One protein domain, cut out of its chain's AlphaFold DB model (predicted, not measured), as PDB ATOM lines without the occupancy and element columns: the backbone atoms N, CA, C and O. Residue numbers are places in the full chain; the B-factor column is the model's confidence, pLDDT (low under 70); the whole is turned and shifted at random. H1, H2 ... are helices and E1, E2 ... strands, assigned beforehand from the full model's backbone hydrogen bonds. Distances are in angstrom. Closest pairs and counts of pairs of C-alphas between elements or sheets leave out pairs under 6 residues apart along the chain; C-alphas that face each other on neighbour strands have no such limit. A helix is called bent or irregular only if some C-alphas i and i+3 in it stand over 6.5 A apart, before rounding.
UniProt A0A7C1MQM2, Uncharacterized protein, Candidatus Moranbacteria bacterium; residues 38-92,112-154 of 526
ATOM      1  N   PHE A  38      20.997 -37.588 -10.681       92.62
ATOM      2  CA  PHE A  38      21.153 -38.319  -9.427       92.62
ATOM      3  C   PHE A  38      22.630 -38.353  -9.014       92.62
ATOM      4  O   PHE A  38      23.487 -38.706  -9.817       92.62
ATOM      5  N   ASN A  39      22.924 -38.042  -7.749       88.00
ATOM      6  CA  ASN A  39      24.305 -37.972  -7.253       88.00
ATOM      7  C   ASN A  39      24.935 -39.343  -6.950       88.00
ATOM      8  O   ASN A  39      26.156 -39.440  -6.897       88.00
ATOM      9  N   GLY A  40      24.138 -40.389  -6.703       90.69
ATOM     10  CA  GLY A  40      24.666 -41.700  -6.304       90.69
ATOM     11  C   GLY A  40      24.979 -42.659  -7.452       90.69
ATOM     12  O   GLY A  40      25.481 -43.753  -7.198       90.69
ATOM     13  N   PHE A  41      24.704 -42.274  -8.701       94.50
ATOM     14  CA  PHE A  41      25.121 -43.034  -9.878       94.50
ATOM     15  C   PHE A  41      26.483 -42.542 -10.365       94.50
ATOM     16  O   PHE A  41      26.737 -41.341 -10.406       94.50
ATOM     17  N   THR A  42      27.354 -43.472 -10.764       95.19
ATOM     18  CA  THR A  42      28.630 -43.111 -11.400       95.19
ATOM     19  C   THR A  42      28.403 -42.594 -12.820       95.19
ATOM     20  O   THR A  42      29.103 -41.687 -13.262       95.19
ATOM     21  N   TRP A  43      27.426 -43.158 -13.539       96.75
ATOM     22  CA  TRP A  43      26.963 -42.612 -14.815       96.75
ATOM     23  C   TRP A  43      26.036 -41.420 -14.599       96.75
ATOM     24  O   TRP A  43      25.314 -41.337 -13.607       96.75
ATOM     25  N   ALA A  44      26.008 -40.510 -15.568       95.81
ATOM     26  CA  ALA A  44      25.133 -39.354 -15.510       95.81
ATOM     27  C   ALA A  44      23.690 -39.750 -15.836       95.81
ATOM     28  O   ALA A  44      23.321 -39.912 -17.002       95.81
ATOM     29  N   ILE A  45      22.868 -39.876 -14.790       96.50
ATOM     30  CA  ILE A  45      21.444 -40.213 -14.894       96.50
ATOM     31  C   ILE A  45      20.584 -38.978 -14.587       96.50
ATOM     32  O   ILE A  45      20.545 -38.541 -13.433       96.50
ATOM     33  N   PRO A  46      19.904 -38.390 -15.589       95.31
ATOM     34  CA  PRO A  46      18.962 -37.297 -15.373       95.31
ATOM     35  C   PRO A  46      17.818 -37.675 -14.426       95.31
ATOM     36  O   PRO A  46      17.296 -38.785 -14.495       95.31
ATOM     37  N   LEU A  47      17.334 -36.716 -13.630       93.06
ATOM     38  CA  LEU A  47      16.152 -36.909 -12.772       93.06
ATOM     39  C   LEU A  47      14.877 -37.257 -13.562       93.06
ATOM     40  O   LEU A  47      13.941 -37.803 -12.992       93.06
ATOM     41  N   ALA A  48      14.841 -36.979 -14.869       93.31
ATOM     42  CA  ALA A  48      13.748 -37.386 -15.754       93.31
ATOM     43  C   ALA A  48      13.582 -38.917 -15.852       93.31
ATOM     44  O   ALA A  48      12.507 -39.381 -16.205       93.31
ATOM     45  N   TYR A  49      14.609 -39.697 -15.493       94.88
ATOM     46  CA  TYR A  49      14.536 -41.160 -15.412       94.88
ATOM     47  C   TYR A  49      14.033 -41.671 -14.052       94.88
ATOM     48  O   TYR A  49      14.204 -42.847 -13.752       94.88
ATOM     49  N   SER A  50      13.432 -40.820 -13.211       93.81
ATOM     50  CA  SER A  50      12.971 -41.202 -11.868       93.81
ATOM     51  C   SER A  50      12.091 -42.449 -11.867       93.81
ATOM     52  O   SER A  50      12.343 -43.344 -11.067       93.81
ATOM     53  N   ASP A  51      11.125 -42.549 -12.783       93.50
ATOM     54  CA  ASP A  51      10.207 -43.693 -12.839       93.50
ATOM     55  C   ASP A  51      10.940 -44.978 -13.244       93.50
ATOM     56  O   ASP A  51      10.826 -45.992 -12.560       93.50
ATOM     57  N   ALA A  52      11.792 -44.907 -14.274       95.00
ATOM     58  CA  ALA A  52      12.623 -46.029 -14.716       95.00
ATOM     59  C   ALA A  52      13.544 -46.543 -13.596       95.00
ATOM     60  O   ALA A  52      13.708 -47.752 -13.420       95.00
ATOM     61  N   ILE A  53      14.119 -45.629 -12.807       96.25
ATOM     62  CA  ILE A  53      14.938 -45.961 -11.637       96.25
ATOM     63  C   ILE A  53      14.077 -46.545 -10.508       96.25
ATOM     64  O   ILE A  53      14.464 -47.561  -9.933       96.25
ATOM     65  N   ALA A  54      12.901 -45.971 -10.224       93.81
ATOM     66  CA  ALA A  54      11.979 -46.438  -9.184       93.81
ATOM     67  C   ALA A  54      11.480 -47.867  -9.430       93.81
ATOM     68  O   ALA A  54      11.261 -48.623  -8.483       93.81
ATOM     69  N   SER A  55      11.277 -48.232 -10.696       94.00
ATOM     70  CA  SER A  55      10.726 -49.526 -11.093       94.00
ATOM     71  C   SER A  55      11.765 -50.510 -11.625       94.00
ATOM     72  O   SER A  55      11.375 -51.612 -11.999       94.00
ATOM     73  N   CYS A  56      13.049 -50.138 -11.707       96.44
ATOM     74  CA  CYS A  56      14.076 -50.891 -12.441       96.44
ATOM     75  C   CYS A  56      13.611 -51.276 -13.861       96.44
ATOM     76  O   CYS A  56      13.705 -52.432 -14.264       96.44
ATOM     77  N   ASN A  57      13.023 -50.329 -14.597       95.56
ATOM     78  CA  ASN A  57      12.469 -50.588 -15.925       95.56
ATOM     79  C   ASN A  57      12.987 -49.567 -16.936       95.56
ATOM     80  O   ASN A  57      12.472 -48.456 -17.016       95.56
ATOM     81  N   PHE A  58      14.013 -49.939 -17.697       96.12
ATOM     82  CA  PHE A  58      14.524 -49.125 -18.793       96.12
ATOM     83  C   PHE A  58      13.857 -49.536 -20.107       96.12
ATOM     84  O   PHE A  58      13.792 -50.723 -20.432       96.12
ATOM     85  N   GLU A  59      13.383 -48.550 -20.863       94.56
ATOM     86  CA  GLU A  59      12.553 -48.756 -22.054       94.56
ATOM     87  C   GLU A  59      13.344 -48.583 -23.353       94.56
ATOM     88  O   GLU A  59      14.392 -47.931 -23.388       94.56
ATOM     89  N   GLU A  60      12.826 -49.142 -24.448       95.19
ATOM     90  CA  GLU A  60      13.409 -48.958 -25.776       95.19
ATOM     91  C   GLU A  60      13.585 -47.470 -26.113       95.19
ATOM     92  O   GLU A  60      12.717 -46.632 -25.883       95.19
ATOM     93  N   GLY A  61      14.760 -47.125 -26.641       93.31
ATOM     94  CA  GLY A  61      15.106 -45.748 -26.975       93.31
ATOM     95  C   GLY A  61      15.666 -44.927 -25.812       93.31
ATOM     96  O   GLY A  61      16.186 -43.844 -26.070       93.31
ATOM     97  N   ASN A  62      15.652 -45.425 -24.566       95.62
ATOM     98  CA  ASN A  62      16.375 -44.783 -23.463       95.62
ATOM     99  C   ASN A  62      17.881 -44.708 -23.781       95.62
ATOM    100  O   ASN A  62      18.469 -45.685 -24.258       95.62
ATOM    101  N   ILE A  63      18.504 -43.552 -23.522       95.56
ATOM    102  CA  ILE A  63      19.928 -43.298 -23.776       95.56
ATOM    103  C   ILE A  63      20.582 -42.768 -22.504       95.56
ATOM    104  O   ILE A  63      20.081 -41.832 -21.887       95.56
ATOM    105  N   PHE A  64      21.737 -43.332 -22.160       96.62
ATOM    106  CA  PHE A  64      22.550 -42.919 -21.023       96.62
ATOM    107  C   PHE A  64      23.950 -42.529 -21.480       96.62
ATOM    108  O   PHE A  64      24.510 -43.137 -22.397       96.62
ATOM    109  N   TYR A  65      24.530 -41.546 -20.798       95.62
ATOM    110  CA  TYR A  65      25.893 -41.080 -21.033       95.62
ATOM    111  C   TYR A  65      26.735 -41.161 -19.760       95.62
ATOM    112  O   TYR A  65      26.214 -41.065 -18.648       95.62
ATOM    113  N   ASP A  66      28.049 -41.317 -19.925       94.88
ATOM    114  CA  ASP A  66      28.978 -41.456 -18.803       94.88
ATOM    115  C   ASP A  66      29.139 -40.167 -17.983       94.88
ATOM    116  O   ASP A  66      29.444 -40.245 -16.796       94.88
ATOM    117  N   ILE A  67      28.890 -38.995 -18.580       94.00
ATOM    118  CA  ILE A  67      29.071 -37.684 -17.937       94.00
ATOM    119  C   ILE A  67      27.902 -36.714 -18.199       94.00
ATOM    120  O   ILE A  67      27.272 -36.782 -19.259       94.00
ATOM    121  N   PRO A  68      27.618 -35.767 -17.283       92.44
ATOM    122  CA  PRO A  68      26.520 -34.807 -17.436       92.44
ATOM    123  C   PRO A  68      26.610 -33.943 -18.701       92.44
ATOM    124  O   PRO A  68      25.604 -33.662 -19.350       92.44
ATOM    125  N   GLU A  69      27.817 -33.541 -19.102       90.38
ATOM    126  CA  GLU A  69      28.037 -32.654 -20.248       90.38
ATOM    127  C   GLU A  69      27.662 -33.289 -21.586       90.38
ATOM    128  O   GLU A  69      27.467 -32.572 -22.572       90.38
ATOM    129  N   ALA A  70      27.534 -34.616 -21.632       90.00
ATOM    130  CA  ALA A  70      27.103 -35.327 -22.824       90.00
ATOM    131  C   ALA A  70      25.630 -35.058 -23.184       90.00
ATOM    132  O   ALA A  70      25.249 -35.225 -24.338       90.00
ATOM    133  N   TYR A  71      24.830 -34.559 -22.236       90.00
ATOM    134  CA  TYR A  71      23.445 -34.131 -22.466       90.00
ATOM    135  C   TYR A  71      23.332 -32.683 -22.987       90.00
ATOM    136  O   TYR A  71      22.234 -32.139 -23.098       90.00
ATOM    137  N   SER A  72      24.461 -32.035 -23.298       84.81
ATOM    138  CA  SER A  72      24.497 -30.716 -23.945       84.81
ATOM    139  C   SER A  72      24.465 -30.833 -25.480       84.81
ATOM    140  O   SER A  72      24.225 -31.903 -26.037       84.81
ATOM    141  N   LYS A  73      24.709 -29.729 -26.205       84.62
ATOM    142  CA  LYS A  73      24.802 -29.758 -27.675       84.62
ATOM    143  C   LYS A  73      25.801 -30.825 -28.138       84.62
ATOM    144  O   LYS A  73      26.950 -30.829 -27.696       84.62
ATOM    145  N   TRP A  74      25.379 -31.657 -29.089       84.75
ATOM    146  CA  TRP A  74      26.104 -32.854 -29.527       84.75
ATOM    147  C   TRP A  74      27.575 -32.614 -29.905       84.75
ATOM    148  O   TRP A  74      28.452 -33.374 -29.508       84.75
ATOM    149  N   GLU A  75      27.877 -31.513 -30.596       84.06
ATOM    150  CA  GLU A  75      29.251 -31.151 -30.983       84.06
ATOM    151  C   GLU A  75      30.187 -30.929 -29.783       84.06
ATOM    152  O   GLU A  75      31.388 -31.194 -29.860       84.06
ATOM    153  N   ASN A  76      29.643 -30.443 -28.666       82.50
ATOM    154  CA  ASN A  76      30.385 -30.246 -27.425       82.50
ATOM    155  C   ASN A  76      30.430 -31.531 -26.595       82.50
ATOM    156  O   ASN A  76      31.469 -31.833 -26.008       82.50
ATOM    157  N   ALA A  77      29.337 -32.297 -26.591       85.56
ATOM    158  CA  ALA A  77      29.251 -33.607 -25.953       85.56
ATOM    159  C   ALA A  77      30.304 -34.579 -26.509       85.56
ATOM    160  O   ALA A  77      31.055 -35.173 -25.737       85.56
ATOM    161  N   LEU A  78      30.438 -34.663 -27.840       84.56
ATOM    162  CA  LEU A  78      31.387 -35.542 -28.537       84.56
ATOM    163  C   LEU A  78      32.847 -35.347 -28.116       84.56
ATOM    164  O   LEU A  78      33.640 -36.280 -28.199       84.56
ATOM    165  N   LYS A  79      33.216 -34.146 -27.662       85.00
ATOM    166  CA  LYS A  79      34.585 -33.844 -27.215       85.00
ATOM    167  C   LYS A  79      34.899 -34.407 -25.829       85.00
ATOM    168  O   LYS A  79      36.067 -34.441 -25.451       85.00
ATOM    169  N   LYS A  80      33.877 -34.770 -25.050       87.25
ATOM    170  CA  LYS A  80      34.004 -35.118 -23.628       87.25
ATOM    171  C   LYS A  80      33.511 -36.527 -23.302       87.25
ATOM    172  O   LYS A  80      34.062 -37.156 -22.405       87.25
ATOM    173  N   ILE A  81      32.493 -37.000 -24.015       91.44
ATOM    174  CA  ILE A  81      31.881 -38.314 -23.817       91.44
ATOM    175  C   ILE A  81      32.896 -39.437 -24.050       91.44
ATOM    176  O   ILE A  81      33.637 -39.434 -25.037       91.44
ATOM    177  N   SER A  82      32.915 -40.427 -23.160       93.19
ATOM    178  CA  SER A  82      33.679 -41.658 -23.396       93.19
ATOM    179  C   SER A  82      32.781 -42.762 -23.923       93.19
ATOM    180  O   SER A  82      33.185 -43.517 -24.811       93.19
ATOM    181  N   TYR A  83      31.573 -42.856 -23.365       94.69
ATOM    182  CA  TYR A  83      30.648 -43.944 -23.626       94.69
ATOM    183  C   TYR A  83      29.201 -43.457 -23.681       94.69
ATOM    184  O   TYR A  83      28.800 -42.566 -22.937       94.69
ATOM    185  N   SER A  84      28.399 -44.111 -24.518       95.44
ATOM    186  CA  SER A  84      26.940 -44.053 -24.423       95.44
ATOM    187  C   SER A  84      26.354 -45.453 -24.395       95.44
ATOM    188  O   SER A  84      26.901 -46.379 -24.998       95.44
ATOM    189  N   LEU A  85      25.195 -45.573 -23.765       96.56
ATOM    190  CA  LEU A  85      24.346 -46.750 -23.819       96.56
ATOM    191  C   LEU A  85      23.001 -46.374 -24.414       96.56
ATOM    192  O   LEU A  85      22.424 -45.372 -24.013       96.56
ATOM    193  N   GLN A  86      22.494 -47.189 -25.332       96.94
ATOM    194  CA  GLN A  86      21.119 -47.084 -25.808       96.94
ATOM    195  C   GLN A  86      20.397 -48.411 -25.608       96.94
ATOM    196  O   GLN A  86      20.895 -49.454 -26.035       96.94
ATOM    197  N   VAL A  87      19.207 -48.371 -25.021       96.81
ATOM    198  CA  VAL A  87      18.312 -49.528 -24.964       96.81
ATOM    199  C   VAL A  87      17.709 -49.755 -26.348       96.81
ATOM    200  O   VAL A  87      17.104 -48.856 -26.929       96.81
ATOM    201  N   LYS A  88      17.910 -50.955 -26.894       95.81
ATOM    202  CA  LYS A  88      17.456 -51.353 -28.237       95.81
ATOM    203  C   LYS A  88      16.191 -52.196 -28.221       95.81
ATOM    204  O   LYS A  88      15.502 -52.223 -29.225       95.81
ATOM    205  N   SER A  89      15.942 -52.921 -27.138       89.88
ATOM    206  CA  SER A  89      14.682 -53.622 -26.901       89.88
ATOM    207  C   SER A  89      14.582 -53.980 -25.422       89.88
ATOM    208  O   SER A  89      15.580 -54.393 -24.822       89.88
ATOM    209  N   ALA A  90      13.382 -53.865 -24.869       81.81
ATOM    210  CA  ALA A  90      13.021 -54.281 -23.519       81.81
ATOM    211  C   ALA A  90      11.666 -55.018 -23.582       81.81
ATOM    212  O   ALA A  90      10.915 -54.791 -24.533       81.81
ATOM    213  N   PRO A  91      11.355 -55.925 -22.640       72.88
ATOM    214  CA  PRO A  91      10.059 -56.588 -22.583       72.88
ATOM    215  C   PRO A  91       8.937 -55.559 -22.423       72.88
ATOM    216  O   PRO A  91       9.087 -54.582 -21.689       72.88
ATOM    217  N   GLU A  92       7.813 -55.783 -23.109       61.06
ATOM    218  CA  GLU A  92       6.617 -54.960 -22.927       61.06
ATOM    219  C   GLU A  92       6.135 -55.062 -21.476       61.06
ATOM    220  O   GLU A  92       6.018 -56.154 -20.912       61.06
ATOM    221  N   LYS A 112      10.418 -57.440  -9.339       91.44
ATOM    222  CA  LYS A 112       9.893 -58.168 -10.505       91.44
ATOM    223  C   LYS A 112      10.729 -57.887 -11.755       91.44
ATOM    224  O   LYS A 112      11.036 -58.812 -12.501       91.44
ATOM    225  N   ASN A 113      11.130 -56.633 -11.954       94.19
ATOM    226  CA  ASN A 113      11.856 -56.224 -13.154       94.19
ATOM    227  C   ASN A 113      13.357 -56.525 -13.105       94.19
ATOM    228  O   ASN A 113      13.979 -56.594 -14.157       94.19
ATOM    229  N   TRP A 114      13.948 -56.753 -11.925       95.69
ATOM    230  CA  TRP A 114      15.400 -56.922 -11.755       95.69
ATOM    231  C   TRP A 114      16.035 -57.926 -12.733       95.69
ATOM    232  O   TRP A 114      17.083 -57.654 -13.323       95.69
ATOM    233  N   ASN A 115      15.362 -59.058 -12.952       94.44
ATOM    234  CA  ASN A 115      15.837 -60.143 -13.810       94.44
ATOM    235  C   ASN A 115      15.223 -60.150 -15.215       94.44
ATOM    236  O   ASN A 115      15.499 -61.062 -15.991       94.44
ATOM    237  N   ALA A 116      14.430 -59.135 -15.570       94.62
ATOM    238  CA  ALA A 116      13.894 -58.994 -16.916       94.62
ATOM    239  C   ALA A 116      15.032 -58.738 -17.917       94.62
ATOM    240  O   ALA A 116      15.890 -57.882 -17.685       94.62
ATOM    241  N   GLU A 117      15.056 -59.489 -19.021       95.31
ATOM    242  CA  GLU A 117      16.072 -59.334 -20.066       95.31
ATOM    243  C   GLU A 117      15.963 -57.977 -20.767       95.31
ATOM    244  O   GLU A 117      14.880 -57.450 -20.980       95.31
ATOM    245  N   ILE A 118      17.098 -57.415 -21.169       96.25
ATOM    246  CA  ILE A 118      17.181 -56.164 -21.919       96.25
ATOM    247  C   ILE A 118      18.338 -56.232 -22.912       96.25
ATOM    248  O   ILE A 118      19.406 -56.789 -22.634       96.25
ATOM    249  N   LYS A 119      18.139 -55.638 -24.088       97.44
ATOM    250  CA  LYS A 119      19.174 -55.509 -25.112       97.44
ATOM    251  C   LYS A 119      19.646 -54.069 -25.185       97.44
ATOM    252  O   LYS A 119      18.856 -53.160 -25.438       97.44
ATOM    253  N   ILE A 120      20.948 -53.869 -25.034       97.69
ATOM    254  CA  ILE A 120      21.583 -52.549 -25.061       97.69
ATOM    255  C   ILE A 120      22.678 -52.482 -26.126       97.69
ATOM    256  O   ILE A 120      23.303 -53.485 -26.470       97.69
ATOM    257  N   GLU A 121      22.934 -51.287 -26.646       97.56
ATOM    258  CA  GLU A 121      24.082 -50.967 -27.492       97.56
ATOM    259  C   GLU A 121      25.021 -50.036 -26.728       97.56
ATOM    260  O   GLU A 121      24.649 -48.916 -26.383       97.56
ATOM    261  N   LEU A 122      26.244 -50.502 -26.482       96.25
ATOM    262  CA  LEU A 122      27.335 -49.719 -25.918       96.25
ATOM    263  C   LEU A 122      28.189 -49.146 -27.045       96.25
ATOM    264  O   LEU A 122      28.687 -49.889 -27.894       96.25
ATOM    265  N   ILE A 123      28.404 -47.834 -27.016       94.50
ATOM    266  CA  ILE A 123      29.255 -47.119 -27.966       94.50
ATOM    267  C   ILE A 123      30.467 -46.573 -27.216       94.50
ATOM    268  O   ILE A 123      30.308 -45.879 -26.216       94.50
ATOM    269  N   ASN A 124      31.672 -46.881 -27.702       92.62
ATOM    270  CA  ASN A 124      32.923 -46.291 -27.223       92.62
ATOM    271  C   ASN A 124      33.381 -45.189 -28.188       92.62
ATOM    272  O   ASN A 124      33.624 -45.465 -29.366       92.62
ATOM    273  N   TYR A 125      33.517 -43.966 -27.675       89.25
ATOM    274  CA  TYR A 125      33.920 -42.779 -28.436       89.25
ATOM    275  C   TYR A 125      35.428 -42.482 -28.358       89.25
ATOM    276  O   TYR A 125      35.924 -41.654 -29.117       89.25
ATOM    277  N   LYS A 126      36.176 -43.149 -27.462       81.44
ATOM    278  CA  LYS A 126      37.627 -42.941 -27.264       81.44
ATOM    279  C   LYS A 126      38.511 -43.761 -28.202       81.44
ATOM    280  O   LYS A 126      39.683 -43.441 -28.375       81.44
ATOM    281  N   GLN A 127      37.980 -44.839 -28.764       68.06
ATOM    282  CA  GLN A 127      38.642 -45.673 -29.771       68.06
ATOM    283  C   GLN A 127      37.926 -45.484 -31.116       68.06
ATOM    284  O   GLN A 127      36.903 -44.803 -31.169       68.06
ATOM    285  N   THR A 128      38.438 -46.058 -32.213       69.31
ATOM    286  CA  THR A 128      37.668 -46.169 -33.468       69.31
ATOM    287  C   THR A 128      36.246 -46.608 -33.135       69.31
ATOM    288  O   THR A 128      36.095 -47.628 -32.469       69.31
ATOM    289  N   LEU A 129      35.246 -45.808 -33.540       74.38
ATOM    290  CA  LEU A 129      33.848 -45.904 -33.099       74.38
ATOM    291  C   LEU A 129      33.386 -47.367 -33.031       74.38
ATOM    292  O   LEU A 129      33.030 -47.967 -34.047       74.38
ATOM    293  N   HIS A 130      33.413 -47.936 -31.827       82.81
ATOM    294  CA  HIS A 130      33.145 -49.351 -31.617       82.81
ATOM    295  C   HIS A 130      31.782 -49.494 -30.960       82.81
ATOM    296  O   HIS A 130      31.568 -49.022 -29.840       82.81
ATOM    297  N   LYS A 131      30.871 -50.164 -31.665       91.31
ATOM    298  CA  LYS A 131      29.535 -50.492 -31.173       91.31
ATOM    299  C   LYS A 131      29.503 -51.948 -30.739       91.31
ATOM    300  O   LYS A 131      29.909 -52.829 -31.493       91.31
ATOM    301  N   LYS A 132      29.011 -52.202 -29.530       93.25
ATOM    302  CA  LYS A 132      28.819 -53.546 -28.989       93.25
ATOM    303  C   LYS A 132      27.377 -53.705 -28.534       93.25
ATOM    304  O   LYS A 132      26.938 -53.008 -27.625       93.25
ATOM    305  N   THR A 133      26.672 -54.657 -29.127       95.81
ATOM    306  CA  THR A 133      25.359 -55.088 -28.643       95.81
ATOM    307  C   THR A 133      25.542 -56.080 -27.501       95.81
ATOM    308  O   THR A 133      26.351 -57.003 -27.608       95.81
ATOM    309  N   ILE A 134      24.805 -55.889 -26.413       96.69
ATOM    310  CA  ILE A 134      24.875 -56.710 -25.204       96.69
ATOM    311  C   ILE A 134      23.448 -57.126 -24.834       96.69
ATOM    312  O   ILE A 134      22.556 -56.283 -24.771       96.69
ATOM    313  N   LEU A 135      23.247 -58.425 -24.614       96.62
ATOM    314  CA  LEU A 135      22.049 -58.976 -23.982       96.62
ATOM    315  C   LEU A 135      22.349 -59.148 -22.489       96.62
ATOM    316  O   LEU A 135      23.372 -59.735 -22.135       96.62
ATOM    317  N   THR A 136      21.511 -58.575 -21.632       97.19
ATOM    318  CA  THR A 136      21.705 -58.529 -20.175       97.19
ATOM    319  C   THR A 136      20.349 -58.429 -19.468       97.19
ATOM    320  O   THR A 136      19.333 -58.713 -20.093       97.19
ATOM    321  N   THR A 137      20.302 -58.037 -18.193       97.56
ATOM    322  CA  THR A 137      19.049 -57.784 -17.452       97.56
ATOM    323  C   THR A 137      18.917 -56.328 -16.999       97.56
ATOM    324  O   THR A 137      19.913 -55.600 -16.932       97.56
ATOM    325  N   GLN A 138      17.698 -55.893 -16.661       97.56
ATOM    326  CA  GLN A 138      17.437 -54.552 -16.117       97.56
ATOM    327  C   GLN A 138      18.298 -54.266 -14.874       97.56
ATOM    328  O   GLN A 138      18.949 -53.225 -14.797       97.56
ATOM    329  N   GLY A 139      18.389 -55.215 -13.934       97.44
ATOM    330  CA  GLY A 139      19.187 -55.087 -12.710       97.44
ATOM    331  C   GLY A 139      20.693 -55.009 -12.960       97.44
ATOM    332  O   GLY A 139      21.411 -54.258 -12.291       97.44
ATOM    333  N   ARG A 140      21.191 -55.714 -13.981       98.00
ATOM    334  CA  ARG A 140      22.585 -55.607 -14.435       98.00
ATOM    335  C   ARG A 140      22.881 -54.249 -15.062       98.00
ATOM    336  O   ARG A 140      23.905 -53.649 -14.734       98.00
ATOM    337  N   LEU A 141      21.977 -53.728 -15.898       98.06
ATOM    338  CA  LEU A 141      22.083 -52.367 -16.430       98.06
ATOM    339  C   LEU A 141      22.039 -51.328 -15.300       98.06
ATOM    340  O   LEU A 141      22.919 -50.475 -15.233       98.06
ATOM    341  N   PHE A 142      21.086 -51.440 -14.372       97.94
ATOM    342  CA  PHE A 142      20.987 -50.578 -13.192       97.94
ATOM    343  C   PHE A 142      22.300 -50.564 -12.396       97.94
ATOM    344  O   PHE A 142      22.849 -49.501 -12.099       97.94
ATOM    345  N   THR A 143      22.841 -51.748 -12.093       97.38
ATOM    346  CA  THR A 143      24.094 -51.903 -11.338       97.38
ATOM    347  C   THR A 143      25.280 -51.310 -12.093       97.38
ATOM    348  O   THR A 143      26.110 -50.622 -11.496       97.38
ATOM    349  N   PHE A 144      25.341 -51.509 -13.411       97.81
ATOM    350  CA  PHE A 144      26.362 -50.897 -14.250       97.81
ATOM    351  C   PHE A 144      26.292 -49.368 -14.206       97.81
ATOM    352  O   PHE A 144      27.320 -48.725 -14.006       97.81
ATOM    353  N   LEU A 145      25.105 -48.773 -14.353       97.56
ATOM    354  CA  LEU A 145      24.938 -47.319 -14.268       97.56
ATOM    355  C   LEU A 145      25.357 -46.803 -12.882       97.56
ATOM    356  O   LEU A 145      25.952 -45.729 -12.758       97.56
ATOM    357  N   TRP A 146      25.087 -47.584 -11.830       95.50
ATOM    358  CA  TRP A 146      25.475 -47.257 -10.462       95.50
ATOM    359  C   TRP A 146      26.999 -47.278 -10.279       95.50
ATOM    360  O   TRP A 146      27.562 -46.296  -9.795       95.50
ATOM    361  N   ARG A 147      27.683 -48.353 -10.681       93.88
ATOM    362  CA  ARG A 147      29.088 -48.628 -10.305       93.88
ATOM    363  C   ARG A 147      30.111 -48.408 -11.422       93.88
ATOM    364  O   ARG A 147      31.310 -48.468 -11.167       93.88
ATOM    365  N   ALA A 148      29.650 -48.212 -12.655       95.38
ATOM    366  CA  ALA A 148      30.453 -48.141 -13.878       95.38
ATOM    367  C   ALA A 148      31.394 -49.345 -14.108       95.38
ATOM    368  O   ALA A 148      32.431 -49.220 -14.764       95.38
ATOM    369  N   ASN A 149      31.045 -50.532 -13.601       95.69
ATOM    370  CA  ASN A 149      31.822 -51.752 -13.810       95.69
ATOM    371  C   ASN A 149      31.263 -52.557 -14.989       95.69
ATOM    372  O   ASN A 149      30.256 -53.244 -14.868       95.69
ATOM    373  N   PHE A 150      31.958 -52.530 -16.129       95.19
ATOM    374  CA  PHE A 150      31.536 -53.217 -17.361       95.19
ATOM    375  C   PHE A 150      31.279 -54.722 -17.210       95.19
ATOM    376  O   PHE A 150      30.557 -55.283 -18.033       95.19
ATOM    377  N   LYS A 151      31.847 -55.383 -16.190       96.44
ATOM    378  CA  LYS A 151      31.560 -56.798 -15.915       96.44
ATOM    379  C   LYS A 151      30.114 -57.023 -15.477       96.44
ATOM    380  O   LYS A 151      29.580 -58.089 -15.748       96.44
ATOM    381  N   ASP A 152      29.470 -56.027 -14.867       96.06
ATOM    382  CA  ASP A 152      28.094 -56.147 -14.375       96.06
ATOM    383  C   ASP A 152      27.100 -56.369 -15.529       96.06
ATOM    384  O   ASP A 152      26.095 -57.051 -15.343       96.06
ATOM    385  N   LEU A 153      27.422 -55.884 -16.737       96.75
ATOM    386  CA  LEU A 153      26.621 -56.078 -17.951       96.75
ATOM    387  C   LEU A 153      26.687 -57.506 -18.517       96.75
ATOM    388  O   LEU A 153      25.818 -57.874 -19.305       96.75
ATOM    389  N   ASP A 154      27.700 -58.301 -18.167       95.38
ATOM    390  CA  ASP A 154      27.851 -59.670 -18.667       95.38
ATOM    391  C   ASP A 154      26.933 -60.622 -17.897       95.38
ATOM    392  O   ASP A 154      27.070 -60.790 -16.686       95.38
TER     393      ASP A 154
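This is residues 38 to 92 and 112 to 154 of the 526 residues of an uncharacterized protein of Candidatus Moranbacteria bacterium (UniProt A0A7C1MQM2). Look for a strongly twisted sheet of four strands, with helix H4 tucked in beside the strands, mostly near E3, and the short H5 folded back on H4. The less regular H1 lies farther out near H4, and two very short helices, H2 and H3, form a small group at one end of the longest axis. The printed part has 98 residues, with five named helices and four named strands in the order H1 E1 H2 H3 E2 E3 E4 H4 H5; the sheet's order is E1 E2 E3 E4, all antiparallel, and the class is mixed, helices and strands. The whole is compact, with a radius of gyration of the C-alphas of 12.8 A and spans of 38 by 27 by 23 A.

Begin with the sheet: E3, residues 117 to 124, starts at C-alpha 117 at (16.072, -59.334, -20.066) and runs 22.5 A. E4, residues 130 to 137, runs 21.7 A; E2, residues 83 to 89, runs 19.0 A; E1 is residues 63 to 65. H4, residues 138 to 147, follows E4 directly and runs 14.3 A to C-alpha 147 at (29.088, -48.628, -10.305). H5 is residues 150 to 153, H2 residues 68 to 71 and H3 residues 74 to 77. Find H1, residues 47 to 55, from C-alpha 47 at (16.152, -36.909, -12.772); it runs 13.8 A and is irregular, with C-alphas 48 and 51 7.8 A apart.

In the sheet, E1 and E4 are the edge strands. E1 and E2 are antiparallel at 164 degrees, with N 64 and O 85 at 2.8 A. E2 and E3 are antiparallel at 149 degrees, with N 86 and O 121 at 3.0 A. E3 and E4 form a hairpin at 157 degrees, with N 120 and O 134 at 2.9 A. H4 is on the sheet, but at the sheet's level, with a height of 1.9 A; its closest C-alphas to E3 are those of Gln 138 and Ile 118, 6.0 A apart. H5 touches H4, closest at the C-alphas of Leu 153 and Arg 140, 5.4 A, and only grazes the sheet with residues 152 to 153. H1 is not on the sheet; it is close to H4 but not clearly touching, with the C-alphas of Ile 53 and Phe 142 7.8 A apart, at a steep tilt of 48 degrees, opposite ways. H2 only grazes the sheet with residues 70 to 71. H2 and H3 touch only at the corner, closest at the C-alphas of Ala 70 and Ala 77, 4.2 A; H3 is not on the sheet. Every O i to N i+4 pair is within hydrogen-bond range in H4, and 3 of 5 are in H1; H2, H3 and H5 are too short for such a pair.

The two C-alphas farthest apart are those of Glu 75 and Lys 112, 39.0 A. Residues 93 to 111 are not printed, and C-alphas 92 and 112 across that cut, in the link from E2 to E3, are 13.2 A apart. Of the links that are printed whole, H1 to E1 is short, the others are tight and none is long. Mean pLDDT of the printed part is 92.3; look for values under 70 at residue 92 and residues 127 to 128.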